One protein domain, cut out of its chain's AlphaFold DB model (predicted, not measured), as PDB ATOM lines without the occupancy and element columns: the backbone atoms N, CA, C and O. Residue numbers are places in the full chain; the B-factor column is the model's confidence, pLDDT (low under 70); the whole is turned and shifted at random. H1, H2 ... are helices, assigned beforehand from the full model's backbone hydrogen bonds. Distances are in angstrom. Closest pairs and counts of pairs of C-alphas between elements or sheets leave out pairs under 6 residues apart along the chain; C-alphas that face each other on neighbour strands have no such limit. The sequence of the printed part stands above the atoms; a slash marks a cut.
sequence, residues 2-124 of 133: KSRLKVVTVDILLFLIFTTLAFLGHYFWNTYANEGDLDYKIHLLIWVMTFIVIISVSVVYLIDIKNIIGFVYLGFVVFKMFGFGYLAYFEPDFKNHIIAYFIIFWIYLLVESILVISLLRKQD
ATOM      1  N   LYS A   2     357.786 311.156 261.728       77.06
ATOM      2  CA  LYS A   2     357.995 309.978 260.844       77.06
ATOM      3  C   LYS A   2     359.415 309.859 260.250       77.06
ATOM      4  O   LYS A   2     359.961 308.762 260.191       77.06
ATOM      5  N   SER A   3     360.034 310.976 259.855       84.56
ATOM      6  CA  SER A   3     361.410 310.998 259.323       84.56
ATOM      7  C   SER A   3     362.464 310.605 260.365       84.56
ATOM      8  O   SER A   3     363.337 309.793 260.073       84.56
ATOM      9  N   ARG A   4     362.355 311.126 261.595       87.44
ATOM     10  CA  ARG A   4     363.255 310.796 262.713       87.44
ATOM     11  C   ARG A   4     363.105 309.353 263.172       87.44
ATOM     12  O   ARG A   4     364.106 308.703 263.441       87.44
ATOM     13  N   LEU A   5     361.873 308.841 263.184       90.69
ATOM     14  CA  LEU A   5     361.613 307.438 263.494       90.69
ATOM     15  C   LEU A   5     362.321 306.517 262.496       90.69
ATOM     16  O   LEU A   5     363.049 305.630 262.916       90.69
ATOM     17  N   LYS A   6     362.202 306.786 261.188       92.69
ATOM     18  CA  LYS A   6     362.913 306.018 260.153       92.69
ATOM     19  C   LYS A   6     364.432 306.040 260.355       92.69
ATOM     20  O   LYS A   6     365.073 305.007 260.209       92.69
ATOM     21  N   VAL A   7     364.995 307.203 260.688       91.25
ATOM     22  CA  VAL A   7     366.427 307.358 260.990       91.25
ATOM     23  C   VAL A   7     366.845 306.458 262.153       91.25
ATOM     24  O   VAL A   7     367.766 305.664 261.992       91.25
ATOM     25  N   VAL A   8     366.134 306.538 263.278       93.88
ATOM     26  CA  VAL A   8     366.417 305.729 264.472       93.88
ATOM     27  C   VAL A   8     366.259 304.240 264.184       93.88
ATOM     28  O   VAL A   8     367.111 303.453 264.572       93.88
ATOM     29  N   THR A   9     365.212 303.836 263.459       94.25
ATOM     30  CA  THR A   9     365.011 302.434 263.077       94.25
ATOM     31  C   THR A   9     366.181 301.899 262.256       94.25
ATOM     32  O   THR A   9     366.651 300.800 262.525       94.25
ATOM     33  N   VAL A  10     366.675 302.665 261.278       93.50
ATOM     34  CA  VAL A  10     367.840 302.262 260.475       93.50
ATOM     35  C   VAL A  10     369.088 302.141 261.346       93.50
ATOM     36  O   VAL A  10     369.787 301.138 261.253       93.50
ATOM     37  N   ASP A  11     369.342 303.116 262.218       91.75
ATOM     38  CA  ASP A  11     370.518 303.116 263.092       91.75
ATOM     39  C   ASP A  11     370.472 301.929 264.091       91.75
ATOM     40  O   ASP A  11     371.481 301.250 264.288       91.75
ATOM     41  N   ILE A  12     369.292 301.587 264.632       94.81
ATOM     42  CA  ILE A  12     369.082 300.391 265.472       94.81
ATOM     43  C   ILE A  12     369.306 299.102 264.674       94.81
ATOM     44  O   ILE A  12     369.982 298.200 265.159       94.81
ATOM     45  N   LEU A  13     368.769 298.990 263.457       95.56
ATOM     46  CA  LEU A  13     368.964 297.798 262.624       95.56
ATOM     47  C   LEU A  13     370.442 297.582 262.287       95.56
ATOM     48  O   LEU A  13     370.929 296.459 262.378       95.56
ATOM     49  N   LEU A  14     371.166 298.652 261.948       94.62
ATOM     50  CA  LEU A  14     372.607 298.591 261.699       94.62
ATOM     51  C   LEU A  14     373.371 298.128 262.941       94.62
ATOM     52  O   LEU A  14     374.244 297.268 262.826       94.62
ATOM     53  N   PHE A  15     373.012 298.639 264.122       95.12
ATOM     54  CA  PHE A  15     373.576 298.158 265.379       95.12
ATOM     55  C   PHE A  15     373.295 296.666 265.590       95.12
ATOM     56  O   PHE A  15     374.217 295.903 265.853       95.12
ATOM     57  N   LEU A  16     372.052 296.211 265.416       96.12
ATOM     58  CA  LEU A  16     371.699 294.801 265.602       96.12
ATOM     59  C   LEU A  16     372.464 293.879 264.641       96.12
ATOM     60  O   LEU A  16     372.991 292.856 265.078       96.12
ATOM     61  N   ILE A  17     372.602 294.266 263.369       96.44
ATOM     62  CA  ILE A  17     373.413 293.534 262.382       96.44
ATOM     63  C   ILE A  17     374.870 293.462 262.843       96.44
ATOM     64  O   ILE A  17     375.442 292.374 262.903       96.44
ATOM     65  N   PHE A  18     375.455 294.600 263.219       96.25
ATOM     66  CA  PHE A  18     376.821 294.657 263.728       96.25
ATOM     67  C   PHE A  18     377.014 293.733 264.938       96.25
ATOM     68  O   PHE A  18     377.949 292.938 264.974       96.25
ATOM     69  N   THR A  19     376.104 293.784 265.909       95.75
ATOM     70  CA  THR A  19     376.228 292.969 267.121       95.75
ATOM     71  C   THR A  19     376.031 291.487 266.855       95.75
ATOM     72  O   THR A  19     376.744 290.677 267.433       95.75
ATOM     73  N   THR A  20     375.165 291.118 265.908       96.38
ATOM     74  CA  THR A  20     375.047 289.728 265.450       96.38
ATOM     75  C   THR A  20     376.391 289.223 264.920       96.38
ATOM     76  O   THR A  20     376.838 288.144 265.302       96.38
ATOM     77  N   LEU A  21     377.081 290.028 264.104       96.38
ATOM     78  CA  LEU A  21     378.419 289.694 263.608       96.38
ATOM     79  C   LEU A  21     379.459 289.635 264.734       96.38
ATOM     80  O   LEU A  21     380.310 288.750 264.718       96.38
ATOM     81  N   ALA A  22     379.386 290.524 265.726       95.19
ATOM     82  CA  ALA A  22     380.286 290.506 266.878       95.19
ATOM     83  C   ALA A  22     380.113 289.233 267.727       95.19
ATOM     84  O   ALA A  22     381.103 288.606 268.105       95.19
ATOM     85  N   PHE A  23     378.872 288.809 267.987       95.44
ATOM     86  CA  PHE A  23     378.582 287.554 268.690       95.44
ATOM     87  C   PHE A  23     379.012 286.327 267.884       95.44
ATOM     88  O   PHE A  23     379.571 285.398 268.461       95.44
ATOM     89  N   LEU A  24     378.828 286.334 266.559       94.88
ATOM     90  CA  LEU A  24     379.375 285.289 265.690       94.88
ATOM     91  C   LEU A  24     380.906 285.258 265.756       94.88
ATOM     92  O   LEU A  24     381.487 284.188 265.888       94.88
ATOM     93  N   GLY A  25     381.565 286.418 265.723       92.12
ATOM     94  CA  GLY A  25     383.016 286.522 265.883       92.12
ATOM     95  C   GLY A  25     383.496 285.943 267.214       92.12
ATOM     96  O   GLY A  25     384.451 285.173 267.233       92.12
ATOM     97  N   HIS A  26     382.790 286.237 268.309       92.31
ATOM     98  CA  HIS A  26     383.061 285.644 269.620       92.31
ATOM     99  C   HIS A  26     382.883 284.117 269.614       92.31
ATOM    100  O   HIS A  26     383.709 283.394 270.166       92.31
ATOM    101  N   TYR A  27     381.858 283.617 268.922       92.31
ATOM    102  CA  TYR A  27     381.634 282.184 268.741       92.31
ATOM    103  C   TYR A  27     382.746 281.484 267.978       92.31
ATOM    104  O   TYR A  27     383.249 280.454 268.435       92.31
ATOM    105  N   PHE A  28     383.178 282.050 266.857       90.69
ATOM    106  CA  PHE A  28     384.306 281.505 266.111       90.69
ATOM    107  C   PHE A  28     385.604 281.575 266.919       90.69
ATOM    108  O   PHE A  28     386.375 280.620 266.888       90.69
ATOM    109  N   TRP A  29     385.819 282.648 267.686       88.50
ATOM    110  CA  TRP A  29     386.967 282.755 268.588       88.50
ATOM    111  C   TRP A  29     386.987 281.605 269.595       88.50
ATOM    112  O   TRP A  29     387.956 280.855 269.633       88.50
ATOM    113  N   ASN A  30     385.895 281.390 270.331       88.81
ATOM    114  CA  ASN A  30     385.846 280.327 271.339       88.81
ATOM    115  C   ASN A  30     385.907 278.910 270.745       88.81
ATOM    116  O   ASN A  30     386.372 277.984 271.396       88.81
ATOM    117  N   THR A  31     385.458 278.726 269.503       88.25
ATOM    118  CA  THR A  31     385.459 277.404 268.856       88.25
ATOM    119  C   THR A  31     386.822 277.033 268.261       88.25
ATOM    120  O   THR A  31     387.173 275.856 268.231       88.25
ATOM    121  N   TYR A  32     387.576 278.010 267.744       85.12
ATOM    122  CA  TYR A  32     388.762 277.749 266.914       85.12
ATOM    123  C   TYR A  32     390.066 278.348 267.451       85.12
ATOM    124  O   TYR A  32     391.138 277.946 266.996       85.12
ATOM    125  N   ALA A  33     390.020 279.297 268.389       76.44
ATOM    126  CA  ALA A  33     391.227 279.786 269.044       76.44
ATOM    127  C   ALA A  33     391.601 278.848 270.198       76.44
ATOM    128  O   ALA A  33     390.780 278.558 271.063       76.44
ATOM    129  N   ASN A  34     392.867 278.425 270.255       62.00
ATOM    130  CA  ASN A  34     393.398 277.585 271.342       62.00
ATOM    131  C   ASN A  34     393.326 278.257 272.737       62.00
ATOM    132  O   ASN A  34     393.539 277.587 273.739       62.00
ATOM    133  N   GLU A  35     393.018 279.559 272.795       64.06
ATOM    134  CA  GLU A  35     392.831 280.377 274.009       64.06
ATOM    135  C   GLU A  35     391.364 280.841 274.189       64.06
ATOM    136  O   GLU A  35     391.075 281.804 274.895       64.06
ATOM    137  N   GLY A  36     390.422 280.211 273.484       61.75
ATOM    138  CA  GLY A  36     389.036 280.647 273.340       61.75
ATOM    139  C   GLY A  36     388.106 280.341 274.521       61.75
ATOM    140  O   GLY A  36     387.062 279.731 274.309       61.75
ATOM    141  N   ASP A  37     388.448 280.767 275.739       79.25
ATOM    142  CA  ASP A  37     387.571 280.637 276.918       79.25
ATOM    143  C   ASP A  37     387.108 282.003 277.450       79.25
ATOM    144  O   ASP A  37     387.195 282.332 278.633       79.25
ATOM    145  N   LEU A  38     386.649 282.857 276.531       87.31
ATOM    146  CA  LEU A  38     386.011 284.116 276.895       87.31
ATOM    147  C   LEU A  38     384.552 283.851 277.293       87.31
ATOM    148  O   LEU A  38     383.737 283.408 276.480       87.31
ATOM    149  N   ASP A  39     384.185 284.187 278.529       89.81
ATOM    150  CA  ASP A  39     382.800 284.140 278.994       89.81
ATOM    151  C   ASP A  39     381.900 285.088 278.173       89.81
ATOM    152  O   ASP A  39     382.106 286.310 278.084       89.81
ATOM    153  N   TYR A  40     380.844 284.512 277.597       91.19
ATOM    154  CA  TYR A  40     379.768 285.208 276.898       91.19
ATOM    155  C   TYR A  40     378.986 286.171 277.772       91.19
ATOM    156  O   TYR A  40     378.459 287.149 277.241       91.19
ATOM    157  N   LYS A  41     378.899 285.936 279.081       92.56
ATOM    158  CA  LYS A  41     378.180 286.822 280.002       92.56
ATOM    159  C   LYS A  41     378.783 288.218 280.009       92.56
ATOM    160  O   LYS A  41     378.043 289.198 279.997       92.56
ATOM    161  N   ILE A  42     380.111 288.317 279.952       92.69
ATOM    162  CA  ILE A  42     380.813 289.602 279.919       92.69
ATOM    163  C   ILE A  42     380.563 290.312 278.583       92.69
ATOM    164  O   ILE A  42     380.233 291.497 278.572       92.69
ATOM    165  N   HIS A  43     380.646 289.599 277.454       94.38
ATOM    166  CA  HIS A  43     380.314 290.183 276.149       94.38
ATOM    167  C   HIS A  43     378.844 290.640 276.111       94.38
ATOM    168  O   HIS A  43     378.554 291.760 275.694       94.38
ATOM    169  N   LEU A  44     377.916 289.830 276.626       95.12
ATOM    170  CA  LEU A  44     376.507 290.196 276.739       95.12
ATOM    171  C   LEU A  44     376.309 291.440 277.607       95.12
ATOM    172  O   LEU A  44     375.541 292.318 277.229       95.12
ATOM    173  N   LEU A  45     377.020 291.562 278.726       94.25
ATOM    174  CA  LEU A  45     376.962 292.745 279.579       94.25
ATOM    175  C   LEU A  45     377.445 294.003 278.838       94.25
ATOM    176  O   LEU A  45     376.750 295.019 278.852       94.25
ATOM    177  N   ILE A  46     378.579 293.927 278.131       94.19
ATOM    178  CA  ILE A  46     379.094 295.025 277.291       94.19
ATOM    179  C   ILE A  46     378.066 295.408 276.215       94.19
ATOM    180  O   ILE A  46     377.810 296.597 275.978       94.19
ATOM    181  N   TRP A  47     377.434 294.410 275.591       95.81
ATOM    182  CA  TRP A  47     376.377 294.614 274.607       95.81
ATOM    183  C   TRP A  47     375.157 295.313 275.219       95.81
ATOM    184  O   TRP A  47     374.716 296.323 274.676       95.81
ATOM    185  N   VAL A  48     374.655 294.846 276.370       95.50
ATOM    186  CA  VAL A  48     373.505 295.442 277.079       95.50
ATOM    187  C   VAL A  48     373.800 296.890 277.448       95.50
ATOM    188  O   VAL A  48     372.993 297.776 277.165       95.50
ATOM    189  N   MET A  49     374.972 297.152 278.030       95.25
ATOM    190  CA  MET A  49     375.394 298.510 278.370       95.25
ATOM    191  C   MET A  49     375.404 299.404 277.134       95.25
ATOM    192  O   MET A  49     374.982 300.552 277.212       95.25
ATOM    193  N   THR A  50     375.842 298.892 275.984       95.88
ATOM    194  CA  THR A  50     375.852 299.648 274.724       95.88
ATOM    195  C   THR A  50     374.465 299.865 274.146       95.88
ATOM    196  O   THR A  50     374.139 300.981 273.738       95.88
ATOM    197  N   PHE A  51     373.616 298.847 274.196       95.81
ATOM    198  CA  PHE A  51     372.239 298.941 273.748       95.81
ATOM    199  C   PHE A  51     371.453 299.996 274.536       95.81
ATOM    200  O   PHE A  51     370.750 300.808 273.935       95.81
ATOM    201  N   ILE A  52     371.636 300.068 275.861       96.19
ATOM    202  CA  ILE A  52     371.006 301.092 276.709       96.19
ATOM    203  C   ILE A  52     371.376 302.506 276.248       96.19
ATOM    204  O   ILE A  52     370.496 303.370 276.181       96.19
ATOM    205  N   VAL A  53     372.639 302.760 275.883       95.94
ATOM    206  CA  VAL A  53     373.040 304.091 275.395       95.94
ATOM    207  C   VAL A  53     372.392 304.408 274.060       95.94
ATOM    208  O   VAL A  53     371.847 305.498 273.892       95.94
ATOM    209  N   ILE A  54     372.399 303.454 273.126       95.94
ATOM    210  CA  ILE A  54     371.801 303.640 271.801       95.94
ATOM    211  C   ILE A  54     370.314 303.955 271.925       95.94
ATOM    212  O   ILE A  54     369.843 304.896 271.287       95.94
ATOM    213  N   ILE A  55     369.583 303.231 272.775       95.88
ATOM    214  CA  ILE A  55     368.171 303.514 273.043       95.88
ATOM    215  C   ILE A  55     368.006 304.894 273.680       95.88
ATOM    216  O   ILE A  55     367.188 305.679 273.208       95.88
ATOM    217  N   SER A  56     368.805 305.232 274.691       95.69
ATOM    218  CA  SER A  56     368.698 306.516 275.394       95.69
ATOM    219  C   SER A  56     368.949 307.708 274.465       95.69
ATOM    220  O   SER A  56     368.146 308.639 274.409       95.69
ATOM    221  N   VAL A  57     370.020 307.656 273.670       95.44
ATOM    222  CA  VAL A  57     370.344 308.677 272.664       95.44
ATOM    223  C   VAL A  57     369.266 308.743 271.580       95.44
ATOM    224  O   VAL A  57     368.854 309.835 271.185       95.44
ATOM    225  N   SER A  58     368.768 307.593 271.124       94.31
ATOM    226  CA  SER A  58     367.692 307.531 270.130       94.31
ATOM    227  C   SER A  58     366.404 308.168 270.644       94.31
ATOM    228  O   SER A  58     365.763 308.920 269.914       94.31
ATOM    229  N   VAL A  59     366.038 307.923 271.906       94.06
ATOM    230  CA  VAL A  59     364.885 308.561 272.551       94.06
ATOM    231  C   VAL A  59     365.072 310.073 272.576       94.06
ATOM    232  O   VAL A  59     364.178 310.772 272.107       94.06
ATOM    233  N   VAL A  60     366.234 310.571 273.021       94.25
ATOM    234  CA  VAL A  60     366.543 312.015 273.045       94.25
ATOM    235  C   VAL A  60     366.429 312.639 271.649       94.25
ATOM    236  O   VAL A  60     365.857 313.718 271.495       94.25
ATOM    237  N   TYR A  61     366.904 311.942 270.615       92.38
ATOM    238  CA  TYR A  61     366.770 312.382 269.227       92.38
ATOM    239  C   TYR A  61     365.308 312.435 268.751       92.38
ATOM    240  O   TYR A  61     364.914 313.354 268.027       92.38
ATOM    241  N   LEU A  62     364.472 311.469 269.147       92.50
ATOM    242  CA  LEU A  62     363.055 311.440 268.767       92.50
ATOM    243  C   LEU A  62     362.261 312.593 269.387       92.50
ATOM    244  O   LEU A  62     361.421 313.176 268.698       92.50
ATOM    245  N   ILE A  63     362.555 312.931 270.644       91.44
ATOM    246  CA  ILE A  63     361.920 314.035 271.382       91.44
ATOM    247  C   ILE A  63     362.513 315.416 271.052       91.44
ATOM    248  O   ILE A  63     362.008 316.417 271.544       91.44
ATOM    249  N   ASP A  64     363.528 315.479 270.181       85.56
ATOM    250  CA  ASP A  64     364.111 316.714 269.627       85.56
ATOM    251  C   ASP A  64     364.705 317.685 270.645       85.56
ATOM    252  O   ASP A  64     364.714 318.902 270.430       85.56
ATOM    253  N   ILE A  65     365.197 317.175 271.773       82.38
ATOM    254  CA  ILE A  65     365.791 318.069 272.757       82.38
ATOM    255  C   ILE A  65     367.181 318.482 272.272       82.38
ATOM    256  O   ILE A  65     368.138 317.698 272.268       82.38
ATOM    257  N   LYS A  66     367.281 319.747 271.854       76.81
ATOM    258  CA  LYS A  66     368.510 320.326 271.311       76.81
ATOM    259  C   LYS A  66     369.662 320.186 272.295       76.81
ATOM    260  O   LYS A  66     369.494 320.355 273.497       76.81
ATOM    261  N   ASN A  67     370.850 319.942 271.751       78.50
ATOM    262  CA  ASN A  67     372.132 319.975 272.457       78.50
ATOM    263  C   ASN A  67     372.295 318.985 273.626       78.50
ATOM    264  O   ASN A  67     373.351 318.988 274.244       78.50
ATOM    265  N   ILE A  68     371.325 318.106 273.912       89.81
ATOM    266  CA  ILE A  68     371.409 317.159 275.039       89.81
ATOM    267  C   ILE A  68     372.036 315.812 274.652       89.81
ATOM    268  O   ILE A  68     372.674 315.186 275.496       89.81
ATOM    269  N   ILE A  69     371.930 315.376 273.388       91.50
ATOM    270  CA  ILE A  69     372.457 314.073 272.929       91.50
ATOM    271  C   ILE A  69     373.924 313.865 273.336       91.50
ATOM    272  O   ILE A  69     374.267 312.804 273.851       91.50
ATOM    273  N   GLY A  70     374.774 314.880 273.142       90.88
ATOM    274  CA  GLY A  70     376.192 314.805 273.499       90.88
ATOM    275  C   GLY A  70     376.427 314.640 275.003       90.88
ATOM    276  O   GLY A  70     377.259 313.830 275.399       90.88
ATOM    277  N   PHE A  71     375.662 315.346 275.844       93.75
ATOM    278  CA  PHE A  71     375.758 315.223 277.303       93.75
ATOM    279  C   PHE A  71     375.265 313.866 277.802       93.75
ATOM    280  O   PHE A  71     375.916 313.256 278.647       93.75
ATOM    281  N   VAL A  72     374.149 313.373 277.255       95.12
ATOM    282  CA  VAL A  72     373.626 312.035 277.572       95.12
ATOM    283  C   VAL A  72     374.659 310.980 277.205       95.12
ATOM    284  O   VAL A  72     375.001 310.144 278.038       95.12
ATOM    285  N   TYR A  73     375.209 311.058 275.993       95.88
ATOM    286  CA  TYR A  73     376.254 310.148 275.545       95.88
ATOM    287  C   TYR A  73     377.485 310.188 276.461       95.88
ATOM    288  O   TYR A  73     377.917 309.147 276.948       95.88
ATOM    289  N   LEU A  74     378.004 311.380 276.769       95.88
ATOM    290  CA  LEU A  74     379.163 311.544 277.647       95.88
ATOM    291  C   LEU A  74     378.924 310.947 279.041       95.88
ATOM    292  O   LEU A  74     379.792 310.247 279.560       95.88
ATOM    293  N   GLY A  75     377.746 311.180 279.629       96.38
ATOM    294  CA  GLY A  75     377.373 310.602 280.920       96.38
ATOM    295  C   GLY A  75     377.407 309.072 280.903       96.38
ATOM    296  O   GLY A  75     377.955 308.454 281.816       96.38
ATOM    297  N   PHE A  76     376.903 308.456 279.831       96.75
ATOM    298  CA  PHE A  76     376.977 307.007 279.658       96.75
ATOM    299  C   PHE A  76     378.399 306.493 279.441       96.75
ATOM    300  O   PHE A  76     378.738 305.450 279.995       96.75
ATOM    301  N   VAL A  77     379.240 307.200 278.680       95.88
ATOM    302  CA  VAL A  77     380.652 306.821 278.505       95.88
ATOM    303  C   VAL A  77     381.363 306.810 279.855       95.88
ATOM    304  O   VAL A  77     382.000 305.817 280.198       95.88
ATOM    305  N   VAL A  78     381.198 307.860 280.665       95.94
ATOM    306  CA  VAL A  78     381.775 307.922 282.017       95.94
ATOM    307  C   VAL A  78     381.265 306.764 282.879       95.94
ATOM    308  O   VAL A  78     382.067 306.048 283.474       95.94
ATOM    309  N   PHE A  79     379.951 306.519 282.895       94.38
ATOM    310  CA  PHE A  79     379.360 305.399 283.632       94.38
ATOM    311  C   PHE A  79     379.918 304.038 283.184       94.38
ATOM    312  O   PHE A  79     380.241 303.191 284.015       94.38
ATOM    313  N   LYS A  80     380.099 303.835 281.873       93.69
ATOM    314  CA  LYS A  80     380.698 302.617 281.319       93.69
ATOM    315  C   LYS A  80     382.138 302.420 281.763       93.69
ATOM    316  O   LYS A  80     382.495 301.295 282.091       93.69
ATOM    317  N   MET A  81     382.939 303.484 281.813       93.38
ATOM    318  CA  MET A  81     384.319 303.400 282.300       93.38
ATOM    319  C   MET A  81     384.365 302.932 283.760       93.38
ATOM    320  O   MET A  81     385.183 302.079 284.099       93.38
ATOM    321  N   PHE A  82     383.446 303.408 284.611       93.25
ATOM    322  CA  PHE A  82     383.307 302.897 285.979       93.25
ATOM    323  C   PHE A  82     382.852 301.436 286.019       93.25
ATOM    324  O   PHE A  82     383.420 300.650 286.772       93.25
ATOM    325  N   GLY A  83     381.878 301.047 285.189       91.00
ATOM    326  CA  GLY A  83     381.445 299.650 285.072       91.00
ATOM    327  C   GLY A  83     382.578 298.718 284.631       91.00
ATOM    328  O   GLY A  83     382.756 297.646 285.197       91.00
ATOM    329  N   PHE A  84     383.404 299.157 283.681       90.88
ATOM    330  CA  PHE A  84     384.582 298.418 283.231       90.88
ATOM    331  C   PHE A  84     385.635 298.303 284.344       90.88
ATOM    332  O   PHE A  84     386.209 297.235 284.542       90.88
ATOM    333  N   GLY A  85     385.837 299.371 285.123       90.44
ATOM    334  CA  GLY A  85     386.687 299.347 286.315       90.44
ATOM    335  C   GLY A  85     386.181 298.385 287.394       90.44
ATOM    336  O   GLY A  85     386.978 297.664 287.990       90.44
ATOM    337  N   TYR A  86     384.862 298.320 287.607       92.00
ATOM    338  CA  TYR A  86     384.243 297.349 288.511       92.00
ATOM    339  C   TYR A  86     384.521 295.912 288.057       92.00
ATOM    340  O   TYR A  86     385.000 295.109 288.855       92.00
ATOM    341  N   LEU A  87     384.297 295.599 286.776       91.44
ATOM    342  CA  LEU A  87     384.574 294.269 286.221       91.44
ATOM    343  C   LEU A  87     386.057 293.900 286.341       91.44
ATOM    344  O   LEU A  87     386.381 292.794 286.758       91.44
ATOM    345  N   ALA A  88     386.960 294.845 286.063       90.75
ATOM    346  CA  ALA A  88     388.401 294.638 286.198       90.75
ATOM    347  C   ALA A  88     388.841 294.293 287.629       90.75
ATOM    348  O   ALA A  88     389.842 293.598 287.816       90.75
ATOM    349  N   TYR A  89     388.120 294.796 288.635       91.88
ATOM    350  CA  TYR A  89     388.451 294.580 290.038       91.88
ATOM    351  C   TYR A  89     387.772 293.337 290.627       91.88
ATOM    352  O   TYR A  89     388.417 292.588 291.360       91.88
ATOM    353  N   PHE A  90     386.488 293.123 290.322       91.31
ATOM    354  CA  PHE A  90     385.658 292.118 290.989       91.31
ATOM    355  C   PHE A  90     385.427 290.838 290.185       91.31
ATOM    356  O   PHE A  90     385.165 289.819 290.816       91.31
ATOM    357  N   GLU A  91     385.538 290.851 288.850       92.31
ATOM    358  CA  GLU A  91     385.268 289.663 288.029       92.31
ATOM    359  C   GLU A  91     386.557 288.938 287.604       92.31
ATOM    360  O   GLU A  91     387.319 289.461 286.781       92.31
ATOM    361  N   PRO A  92     386.830 287.723 288.125       89.12
ATOM    362  CA  PRO A  92     388.070 286.998 287.841       89.12
ATOM    363  C   PRO A  92     388.267 286.685 286.355       89.12
ATOM    364  O   PRO A  92     389.365 286.877 285.832       89.12
ATOM    365  N   ASP A  93     387.207 286.270 285.657       86.62
ATOM    366  CA  ASP A  93     387.278 285.917 284.232       86.62
ATOM    367  C   ASP A  93     387.594 287.133 283.366       86.62
ATOM    368  O   ASP A  93     388.396 287.062 282.430       86.62
ATOM    369  N   PHE A  94     387.026 288.282 283.737       88.19
ATOM    370  CA  PHE A  94     387.336 289.553 283.109       88.19
ATOM    371  C   PHE A  94     388.799 289.932 283.322       88.19
ATOM    372  O   PHE A  94     389.472 290.362 282.388       88.19
ATOM    373  N   LYS A  95     389.305 289.769 284.548       87.88
ATOM    374  CA  LYS A  95     390.688 290.090 284.904       87.88
ATOM    375  C   LYS A  95     391.690 289.221 284.142       87.88
ATOM    376  O   LYS A  95     392.691 289.744 283.657       87.88
ATOM    377  N   ASN A  96     391.408 287.926 284.008       89.31
ATOM    378  CA  ASN A  96     392.272 286.978 283.301       89.31
ATOM    379  C   ASN A  96     392.345 287.271 281.795       89.31
ATOM    380  O   ASN A  96     393.401 287.103 281.190       89.31
ATOM    381  N   HIS A  97     391.262 287.788 281.211       90.62
ATOM    382  CA  HIS A  97     391.166 288.083 279.780       90.62
ATOM    383  C   HIS A  97     390.974 289.577 279.484       90.62
ATOM    384  O   HIS A  97     390.328 289.961 278.503       90.62
ATOM    385  N   ILE A  98     391.551 290.443 280.324       89.88
ATOM    386  CA  ILE A  98     391.285 291.886 280.306       89.88
ATOM    387  C   ILE A  98     391.542 292.519 278.937       89.88
ATOM    388  O   ILE A  98     390.771 293.367 278.498       89.88
ATOM    389  N   ILE A  99     392.583 292.075 278.226       90.50
ATOM    390  CA  ILE A  99     392.949 292.610 276.908       90.50
ATOM    391  C   ILE A  99     391.859 292.302 275.877       90.50
ATOM    392  O   ILE A  99     391.452 293.191 275.130       90.50
ATOM    393  N   ALA A 100     391.349 291.069 275.854       90.62
ATOM    394  CA  ALA A 100     390.316 290.665 274.908       90.62
ATOM    395  C   ALA A 100     389.011 291.437 275.153       90.62
ATOM    396  O   ALA A 100     388.452 292.027 274.226       90.62
ATOM    397  N   TYR A 101     388.566 291.528 276.410       91.62
ATOM    398  CA  TYR A 101     387.369 292.297 276.753       91.62
ATOM    399  C   TYR A 101     387.538 293.799 276.545       91.62
ATOM    400  O   TYR A 101     386.576 294.471 276.177       91.62
ATOM    401  N   PHE A 102     388.748 294.330 276.717       91.56
ATOM    402  CA  PHE A 102     389.060 295.721 276.405       91.56
ATOM    403  C   PHE A 102     388.923 295.990 274.907       91.56
ATOM    404  O   PHE A 102     388.272 296.959 274.522       91.56
ATOM    405  N   ILE A 103     389.441 295.106 274.050       92.88
ATOM    406  CA  ILE A 103     389.262 295.210 272.595       92.88
ATOM    407  C   ILE A 103     387.774 295.170 272.228       92.88
ATOM    408  O   ILE A 103     387.309 296.040 271.492       92.88
ATOM    409  N   ILE A 104     387.013 294.214 272.777       93.31
ATOM    410  CA  ILE A 104     385.562 294.122 272.557       93.31
ATOM    411  C   ILE A 104     384.886 295.434 272.975       93.31
ATOM    412  O   ILE A 104     384.156 296.031 272.186       93.31
ATOM    413  N   PHE A 105     385.172 295.936 274.175       94.56
ATOM    414  CA  PHE A 105     384.626 297.195 274.676       94.56
ATOM    415  C   PHE A 105     384.891 298.379 273.739       94.56
ATOM    416  O   PHE A 105     383.958 299.110 273.400       94.56
ATOM    417  N   TRP A 106     386.129 298.551 273.270       94.81
ATOM    418  CA  TRP A 106     386.482 299.638 272.354       94.81
ATOM    419  C   TRP A 106     385.794 299.529 271.001       94.81
ATOM    420  O   TRP A 106     385.380 300.543 270.442       94.81
ATOM    421  N   ILE A 107     385.633 298.311 270.490       95.56
ATOM    422  CA  ILE A 107     384.886 298.057 269.260       95.56
ATOM    423  C   ILE A 107     383.426 298.520 269.418       95.56
ATOM    424  O   ILE A 107     382.915 299.242 268.560       95.56
ATOM    425  N   TYR A 108     382.770 298.173 270.530       96.06
ATOM    426  CA  TYR A 108     381.409 298.636 270.821       96.06
ATOM    427  C   TYR A 108     381.333 300.159 270.968       96.06
ATOM    428  O   TYR A 108     380.458 300.785 270.368       96.06
ATOM    429  N   LEU A 109     382.273 300.758 271.703       95.81
ATOM    430  CA  LEU A 109     382.342 302.205 271.909       95.81
ATOM    431  C   LEU A 109     382.558 302.970 270.594       95.81
ATOM    432  O   LEU A 109     382.000 304.051 270.399       95.81
ATOM    433  N   LEU A 110     383.342 302.415 269.666       96.00
ATOM    434  CA  LEU A 110     383.553 302.997 268.341       96.00
ATOM    435  C   LEU A 110     382.257 302.999 267.523       96.00
ATOM    436  O   LEU A 110     381.880 304.039 266.979       96.00
ATOM    437  N   VAL A 111     381.560 301.862 267.450       94.88
ATOM    438  CA  VAL A 111     380.287 301.758 266.716       94.88
ATOM    439  C   VAL A 111     379.243 302.699 267.302       94.88
ATOM    440  O   VAL A 111     378.591 303.444 266.572       94.88
ATOM    441  N   GLU A 112     379.133 302.722 268.624       94.50
ATOM    442  CA  GLU A 112     378.288 303.659 269.353       94.50
ATOM    443  C   GLU A 112     378.627 305.117 269.017       94.50
ATOM    444  O   GLU A 112     377.738 305.877 268.633       94.50
ATOM    445  N   SER A 113     379.909 305.497 269.057       95.81
ATOM    446  CA  SER A 113     380.367 306.849 268.708       95.81
ATOM    447  C   SER A 113     379.960 307.240 267.286       95.81
ATOM    448  O   SER A 113     379.474 308.350 267.061       95.81
ATOM    449  N   ILE A 114     380.119 306.332 266.319       95.69
ATOM    450  CA  ILE A 114     379.738 306.562 264.918       95.69
ATOM    451  C   ILE A 114     378.231 306.826 264.803       95.69
ATOM    452  O   ILE A 114     377.823 307.774 264.125       95.69
ATOM    453  N   LEU A 115     377.401 306.029 265.483       94.00
ATOM    454  CA  LEU A 115     375.944 306.195 265.485       94.00
ATOM    455  C   LEU A 115     375.526 307.518 266.140       94.00
ATOM    456  O   LEU A 115     374.716 308.257 265.578       94.00
ATOM    457  N   VAL A 116     376.122 307.873 267.279       94.44
ATOM    458  CA  VAL A 116     375.843 309.135 267.980       94.44
ATOM    459  C   VAL A 116     376.231 310.341 267.121       94.44
ATOM    460  O   VAL A 116     375.429 311.258 266.949       94.44
ATOM    461  N   ILE A 117     377.424 310.334 266.515       93.38
ATOM    462  CA  ILE A 117     377.878 311.401 265.608       93.38
ATOM    463  C   ILE A 117     376.942 311.520 264.398       93.38
ATOM    464  O   ILE A 117     376.621 312.629 263.962       93.38
ATOM    465  N   SER A 118     376.483 310.391 263.856       91.88
ATOM    466  CA  SER A 118     375.506 310.354 262.764       91.88
ATOM    467  C   SER A 118     374.192 311.034 263.165       91.88
ATOM    468  O   SER A 118     373.696 311.890 262.427       91.88
ATOM    469  N   LEU A 119     373.660 310.730 264.353       91.75
ATOM    470  CA  LEU A 119     372.441 311.352 264.878       91.75
ATOM    471  C   LEU A 119     372.609 312.853 265.137       91.75
ATOM    472  O   LEU A 119     371.745 313.627 264.723       91.75
ATOM    473  N   LEU A 120     373.732 313.276 265.726       90.56
ATOM    474  CA  LEU A 120     374.060 314.692 265.936       90.56
ATOM    475  C   LEU A 120     374.074 315.462 264.610       90.56
ATOM    476  O   LEU A 120     373.329 316.424 264.440       90.56
ATOM    477  N   ARG A 121     374.810 314.967 263.606       89.06
ATOM    478  CA  ARG A 121     374.865 315.589 262.270       89.06
ATOM    479  C   ARG A 121     373.487 315.688 261.612       89.06
ATOM    480  O   ARG A 121     373.196 316.670 260.929       89.06
ATOM    481  N   LYS A 122     372.641 314.665 261.769       88.06
ATOM    482  CA  LYS A 122     371.261 314.673 261.252       88.06
ATOM    483  C   LYS A 122     370.389 315.679 262.017       88.06
ATOM    484  O   LYS A 122     369.537 316.315 261.401       88.06
ATOM    485  N   GLN A 123     370.576 315.831 263.330       84.69
ATOM    486  CA  GLN A 123     369.855 316.809 264.150       84.69
ATOM    487  C   GLN A 123     370.202 318.246 263.745       84.69
ATOM    488  O   GLN A 123     369.288 319.041 263.522       84.69
ATOM    489  N   ASP A 124     371.492 318.543 263.575       82.19
ATOM    490  CA  ASP A 124     371.984 319.878 263.217       82.19
ATOM    491  C   ASP A 124     371.484 320.312 261.834       82.19
ATOM    492  O   ASP A 124     370.975 321.419 261.665       82.19
TER     493      ASP A 124
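Overview. This is residues 2 to 124 of the 133 residues of an uncharacterized protein of Flavobacteriales bacterium (UniProt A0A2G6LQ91). Four long helices form an elongated up-and-down bundle, each running against the one before it. H2, H3 and H5 make a triangle, H1, the longest, packs on H2, and short H4 sits in the turn between H3 and H5. The all-helix printed part has 123 residues with five named helices, H1 to H5 in order, and is compact: radius of gyration of the C-alphas 15.8 A, spans 48 by 28 by 17 A.

Arrangement. H1, residues 2 to 32, and H2, residues 40 to 62, touch as a hairpin at 9 degrees, a shallow tilt; the closest C-alphas, Val 8 and Ser 58, are 6.1 A apart. H2 and H3, residues 69 to 90, also form a hairpin, closest at C-alphas 57 and 69, 5.8 A. H5, residues 98 to 124, touches H2, the same way, closest at C-alphas 46 and 105, 6.5 A. H4, residues 92 to 96, touches H3 only at the corner, with residues 87 to 89 of H3 alone; closest are C-alphas 88 and 95, 5.3 A. In all five helices every O i to N i+4 pair is within hydrogen-bond range.

Along the chain. H1 spans 45.0 A from C-alpha 2 at (357.995, 309.978, 260.844) to C-alpha 32 at (388.762, 277.749, 266.914); H5 spans 38.1 A from its first to its last C-alpha and ends at C-alpha 124 at (371.984, 319.878, 263.217).

Size, cuts and confidence. The printed part has no cut and no long link; residues 34 to 36 have pLDDT under 70.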